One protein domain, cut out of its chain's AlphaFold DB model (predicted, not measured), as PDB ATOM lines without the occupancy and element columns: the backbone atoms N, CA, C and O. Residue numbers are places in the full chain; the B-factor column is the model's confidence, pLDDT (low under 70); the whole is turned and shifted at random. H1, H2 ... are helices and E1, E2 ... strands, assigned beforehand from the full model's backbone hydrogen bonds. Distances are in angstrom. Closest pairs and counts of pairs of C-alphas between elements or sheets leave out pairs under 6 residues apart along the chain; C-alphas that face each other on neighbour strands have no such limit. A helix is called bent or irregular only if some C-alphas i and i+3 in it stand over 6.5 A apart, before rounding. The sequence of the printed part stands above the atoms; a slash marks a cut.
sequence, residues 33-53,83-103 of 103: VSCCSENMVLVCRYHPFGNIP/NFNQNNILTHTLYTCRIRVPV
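Overview. This is residues 33 to 53 and 83 to 103 of the 103 residues of the protein "Ribosomal protein S29" of Theileria orientalis (UniProt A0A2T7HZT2). A hairpin with uneven arms, the short strand E1 paired with residues 39 to 42 of the much longer strand E2, which runs on alone past it, has one helix, H1, packed over one of its faces, and the other face is bare. H1 runs back roughly opposite to the long strand E2, and residues 48 to 53 stick out as a tail beyond the far end of E2. The printed part has 42 residues, with two named strands and one named helix in the order E1, E2, H1; the sheet has the order E1, E2, is antiparallel, and the class is mixed, helices and strands. The whole is loose, with a radius of gyration of the C-alphas of 12.1 A, and flat in outline, with spans of 34 by 24 by 13 A.

Along the chain. E2, residues 39 to 47, is the longest strand and measures 26.9 A from first to last C-alpha, from Asn 39 at (53.058, -71.077, 20.672) to His 47 at (40.913, -48.136, 27.865). E1, residues 33 to 36, measures 9.7 A and begins at C-alpha 33, at (53.380, -60.332, 22.093). H1, residues 86 to 100, measures 20.3 A and ends at C-alpha 100, at (49.589, -70.647, 31.057). H1 is neither bent nor irregular, but only just: C-alphas 97 and 100 are 6.0 A apart.

Arrangement. E1 and E2 form a hairpin of antiparallel neighbour strands, with 154 degrees between their directions. Their C-alphas 33 and 42 face each other at 4.7 A, and C-alphas 36 and 39 at 4.9 A. Across the pair, N 36 and O 39 are within hydrogen-bond range at 2.7 A, and so are N 34 and O 41 at 3.0 A. The closest C-alphas of E2 and H1 are those of Val 43 and Thr 93, 5.6 A apart, and the two centres are 8.9 A apart. The closest C-alphas of E1 and H1 are those of Cys 36 and Cys 97, 5.4 A apart, with 9.0 A from centre to centre. In H1 every O i to N i+4 pair is within hydrogen-bond range.

Size, cuts and confidence. The two C-alphas farthest apart in the domain, those of Ser 37 and Pro 53, are 36.6 A apart. Residues 48 to 53 stand free. Residues 54 to 82 are not printed, and C-alphas 53 and 83 are 24.4 A apart across this cut. The link from E1 to E2 is tight, with 2 residues; the link from E2 to H1 is the link across the cut. Val 103 is the chain's last residue. The mean pLDDT of the printed part is 83.7; it is under 70 at residues 83 to 86, of which 86 belongs to H1, and at residues 102 to 103.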
ATOM      1  N   VAL A  33      53.186 -59.000  22.668       90.69
ATOM      2  CA  VAL A  33      53.380 -60.332  22.093       90.69
ATOM      3  C   VAL A  33      54.584 -61.014  22.736       90.69
ATOM      4  O   VAL A  33      55.589 -60.362  23.013       90.69
ATOM      5  N   SER A  34      54.484 -62.320  22.974       90.44
ATOM      6  CA  SER A  34      55.614 -63.165  23.362       90.44
ATOM      7  C   SER A  34      55.549 -64.505  22.639       90.44
ATOM      8  O   SER A  34      54.480 -65.110  22.558       90.44
ATOM      9  N   CYS A  35      56.698 -64.989  22.166       90.00
ATOM     10  CA  CYS A  35      56.850 -66.352  21.663       90.00
ATOM     11  C   CYS A  35      57.108 -67.308  22.838       90.00
ATOM     12  O   CYS A  35      57.924 -67.012  23.712       90.00
ATOM     13  N   CYS A  36      56.395 -68.429  22.862       89.56
ATOM     14  CA  CYS A  36      56.316 -69.402  23.950       89.56
ATOM     15  C   CYS A  36      56.574 -70.799  23.381       89.56
ATOM     16  O   CYS A  36      55.633 -71.553  23.138       89.56
ATOM     17  N   SER A  37      57.843 -71.128  23.129       85.38
ATOM     18  CA  SER A  37      58.216 -72.340  22.385       85.38
ATOM     19  C   SER A  37      57.493 -72.384  21.024       85.38
ATOM     20  O   SER A  37      57.692 -71.479  20.215       85.38
ATOM     21  N   GLU A  38      56.616 -73.364  20.793       87.50
ATOM     22  CA  GLU A  38      55.821 -73.528  19.566       87.50
ATOM     23  C   GLU A  38      54.585 -72.611  19.485       87.50
ATOM     24  O   GLU A  38      53.932 -72.523  18.448       87.50
ATOM     25  N   ASN A  39      54.251 -71.911  20.569       87.44
ATOM     26  CA  ASN A  39      53.058 -71.077  20.672       87.44
ATOM     27  C   ASN A  39      53.398 -69.582  20.670       87.44
ATOM     28  O   ASN A  39      54.500 -69.165  21.024       87.44
ATOM     29  N   MET A  40      52.414 -68.743  20.353       89.69
ATOM     30  CA  MET A  40      52.507 -67.289  20.496       89.69
ATOM     31  C   MET A  40      51.385 -66.785  21.399       89.69
ATOM     32  O   MET A  40      50.227 -67.171  21.254       89.69
ATOM     33  N   VAL A  41      51.726 -65.889  22.320       91.50
ATOM     34  CA  VAL A  41      50.768 -65.227  23.206       91.50
ATOM     35  C   VAL A  41      50.632 -63.769  22.801       91.50
ATOM     36  O   VAL A  41      51.619 -63.038  22.768       91.50
ATOM     37  N   LEU A  42      49.392 -63.347  22.554       90.94
ATOM     38  CA  LEU A  42      48.992 -61.955  22.376       90.94
ATOM     39  C   LEU A  42      48.128 -61.533  23.568       90.94
ATOM     40  O   LEU A  42      47.090 -62.139  23.832       90.94
ATOM     41  N   VAL A  43      48.527 -60.472  24.267       90.56
ATOM     42  CA  VAL A  43      47.723 -59.863  25.334       90.56
ATOM     43  C   VAL A  43      47.432 -58.422  24.966       90.56
ATOM     44  O   VAL A  43      48.355 -57.631  24.810       90.56
ATOM     45  N   CYS A  44      46.151 -58.065  24.893       90.44
ATOM     46  CA  CYS A  44      45.698 -56.693  24.687       90.44
ATOM     47  C   CYS A  44      44.947 -56.179  25.914       90.44
ATOM     48  O   CYS A  44      44.197 -56.910  26.564       90.44
ATOM     49  N   ARG A  45      45.123 -54.896  26.217       89.62
ATOM     50  CA  ARG A  45      44.285 -54.153  27.161       89.62
ATOM     51  C   ARG A  45      43.542 -53.066  26.404       89.62
ATOM     52  O   ARG A  45      43.999 -52.627  25.352       89.62
ATOM     53  N   TYR A  46      42.445 -52.596  26.984       88.00
ATOM     54  CA  TYR A  46      41.556 -51.606  26.387       88.00
ATOM     55  C   TYR A  46      41.241 -50.524  27.416       88.00
ATOM     56  O   TYR A  46      40.990 -50.840  28.582       88.00
ATOM     57  N   HIS A  47      41.268 -49.259  27.004       86.12
ATOM     58  CA  HIS A  47      40.913 -48.136  27.865       86.12
ATOM     59  C   HIS A  47      40.012 -47.125  27.141       86.12
ATOM     60  O   HIS A  47      40.336 -46.703  26.032       86.12
ATOM     61  N   PRO A  48      38.915 -46.679  27.771       88.81
ATOM     62  CA  PRO A  48      38.229 -47.342  28.884       88.81
ATOM     63  C   PRO A  48      37.892 -48.813  28.568       88.81
ATOM     64  O   PRO A  48      37.748 -49.183  27.399       88.81
ATOM     65  N   PHE A  49      37.822 -49.659  29.600       88.38
ATOM     66  CA  PHE A  49      37.500 -51.080  29.429       88.38
ATOM     67  C   PHE A  49      36.016 -51.263  29.078       88.38
ATOM     68  O   PHE A  49      35.175 -50.436  29.433       88.38
ATOM     69  N   GLY A  50      35.710 -52.332  28.346       90.88
ATOM     70  CA  GLY A  50      34.359 -52.667  27.904       90.88
ATOM     71  C   GLY A  50      33.762 -53.803  28.727       90.88
ATOM     72  O   GLY A  50      34.166 -54.041  29.862       90.88
ATOM     73  N   ASN A  51      32.804 -54.529  28.147       91.44
ATOM     74  CA  ASN A  51      32.176 -55.700  28.772       91.44
ATOM     75  C   ASN A  51      31.580 -55.416  30.162       91.44
ATOM     76  O   ASN A  51      31.560 -56.289  31.032       91.44
ATOM     77  N   ILE A  52      31.090 -54.191  30.370       90.56
ATOM     78  CA  ILE A  52      30.436 -53.781  31.611       90.56
ATOM     79  C   ILE A  52      29.009 -54.356  31.600       90.56
ATOM     80  O   ILE A  52      28.234 -54.018  30.699       90.56
ATOM     81  N   PRO A  53      28.631 -55.224  32.560       85.94
ATOM     82  CA  PRO A  53      27.281 -55.778  32.624       85.94
ATOM     83  C   PRO A  53      26.215 -54.678  32.672       85.94
ATOM     84  O   PRO A  53      26.389 -53.667  33.346       85.94
ATOM     85  N   ASN A  83      49.390 -43.198  30.451       51.12
ATOM     86  CA  ASN A  83      48.637 -43.955  31.459       51.12
ATOM     87  C   ASN A  83      48.403 -45.437  31.105       51.12
ATOM     88  O   ASN A  83      47.934 -46.219  31.935       51.12
ATOM     89  N   PHE A  84      48.724 -45.853  29.883       60.97
ATOM     90  CA  PHE A  84      48.728 -47.248  29.469       60.97
ATOM     91  C   PHE A  84      50.067 -47.843  29.881       60.97
ATOM     92  O   PHE A  84      51.037 -47.808  29.132       60.97
ATOM     93  N   ASN A  85      50.148 -48.328  31.120       65.00
ATOM     94  CA  ASN A  85      51.394 -48.855  31.664       65.00
ATOM     95  C   ASN A  85      51.867 -50.063  30.829       65.00
ATOM     96  O   ASN A  85      51.428 -51.198  31.041       65.00
ATOM     97  N   GLN A  86      52.756 -49.802  29.867       65.56
ATOM     98  CA  GLN A  86      53.328 -50.795  28.959       65.56
ATOM     99  C   GLN A  86      54.020 -51.916  29.740       65.56
ATOM    100  O   GLN A  86      53.891 -53.083  29.371       65.56
ATOM    101  N   ASN A  87      54.643 -51.595  30.882       70.50
ATOM    102  CA  ASN A  87      55.288 -52.584  31.746       70.50
ATOM    103  C   ASN A  87      54.281 -53.605  32.290       70.50
ATOM    104  O   ASN A  87      54.614 -54.781  32.418       70.50
ATOM    105  N   ASN A  88      53.032 -53.206  32.557       81.25
ATOM    106  CA  ASN A  88      51.996 -54.146  32.985       81.25
ATOM    107  C   ASN A  88      51.610 -55.118  31.857       81.25
ATOM    108  O   ASN A  88      51.461 -56.313  32.098       81.25
ATOM    109  N   ILE A  89      51.501 -54.626  30.620       86.88
ATOM    110  CA  ILE A  89      51.141 -55.451  29.456       86.88
ATOM    111  C   ILE A  89      52.252 -56.446  29.147       86.88
ATOM    112  O   ILE A  89      51.971 -57.633  28.992       86.88
ATOM    113  N   LEU A  90      53.506 -55.994  29.129       84.06
ATOM    114  CA  LEU A  90      54.660 -56.863  28.909       84.06
ATOM    115  C   LEU A  90      54.775 -57.923  30.008       84.06
ATOM    116  O   LEU A  90      54.874 -59.109  29.701       84.06
ATOM    117  N   THR A  91      54.657 -57.525  31.279       87.56
ATOM    118  CA  THR A  91      54.687 -58.466  32.412       87.56
ATOM    119  C   THR A  91      53.572 -59.509  32.302       87.56
ATOM    120  O   THR A  91      53.823 -60.699  32.478       87.56
ATOM    121  N   HIS A  92      52.348 -59.100  31.952       88.44
ATOM    122  CA  HIS A  92      51.226 -60.026  31.787       88.44
ATOM    123  C   HIS A  92      51.417 -60.964  30.584       88.44
ATOM    124  O   HIS A  92      51.112 -62.157  30.672       88.44
ATOM    125  N   THR A  93      51.964 -60.455  29.482       89.81
ATOM    126  CA  THR A  93      52.256 -61.254  28.283       89.81
ATOM    127  C   THR A  93      53.284 -62.340  28.606       89.81
ATOM    128  O   THR A  93      53.037 -63.518  28.353       89.81
ATOM    129  N   LEU A  94      54.391 -61.970  29.259       89.44
ATOM    130  CA  LEU A  94      55.457 -62.896  29.652       89.44
ATOM    131  C   LEU A  94      54.998 -63.912  30.704       89.44
ATOM    132  O   LEU A  94      55.327 -65.091  30.605       89.44
ATOM    133  N   TYR A  95      54.214 -63.484  31.696       90.50
ATOM    134  CA  TYR A  95      53.656 -64.397  32.696       90.50
ATOM    135  C   TYR A  95      52.728 -65.435  32.055       90.50
ATOM    136  O   TYR A  95      52.848 -66.629  32.327       90.50
ATOM    137  N   THR A  96      51.829 -64.995  31.169       88.50
ATOM    138  CA  THR A  96      50.930 -65.897  30.431       88.50
ATOM    139  C   THR A  96      51.734 -66.904  29.619       88.50
ATOM    140  O   THR A  96      51.456 -68.097  29.685       88.50
ATOM    141  N   CYS A  97      52.772 -66.432  28.933       89.12
ATOM    142  CA  CYS A  97      53.674 -67.265  28.153       89.12
ATOM    143  C   CYS A  97      54.373 -68.348  28.984       89.12
ATOM    144  O   CYS A  97      54.451 -69.492  28.561       89.12
ATOM    145  N   ARG A  98      54.858 -67.998  30.182       85.62
ATOM    146  CA  ARG A  98      55.623 -68.922  31.033       85.62
ATOM    147  C   ARG A  98      54.770 -69.911  31.819       85.62
ATOM    148  O   ARG A  98      55.254 -70.990  32.128       85.62
ATOM    149  N   ILE A  99      53.561 -69.517  32.220       84.81
ATOM    150  CA  ILE A  99      52.772 -70.273  33.209       84.81
ATOM    151  C   ILE A  99      51.499 -70.876  32.611       84.81
ATOM    152  O   ILE A  99      51.037 -71.912  33.079       84.81
ATOM    153  N   ARG A 100      50.889 -70.226  31.611       78.19
ATOM    154  CA  ARG A 100      49.589 -70.647  31.057       78.19
ATOM    155  C   ARG A 100      49.681 -71.367  29.718       78.19
ATOM    156  O   ARG A 100      48.670 -71.913  29.287       78.19
ATOM    157  N   VAL A 101      50.841 -71.360  29.072       80.12
ATOM    158  CA  VAL A 101      51.072 -72.100  27.833       80.12
ATOM    159  C   VAL A 101      51.952 -73.304  28.166       80.12
ATOM    160  O   VAL A 101      53.115 -73.096  28.510       80.12
ATOM    161  N   PRO A 102      51.417 -74.539  28.148       62.72
ATOM    162  CA  PRO A 102      52.244 -75.727  28.316       62.72
ATOM    163  C   PRO A 102      53.242 -75.825  27.154       62.72
ATOM    164  O   PRO A 102      52.881 -75.550  26.006       62.72
ATOM    165  N   VAL A 103      54.489 -76.163  27.487       59.72
ATOM    166  CA  VAL A 103      55.522 -76.569  26.521       59.72
ATOM    167  C   VAL A 103      55.300 -77.998  26.062       59.72
ATOM    168  O   VAL A 103      54.825 -78.810  26.888       59.72
TER     169      VAL A 103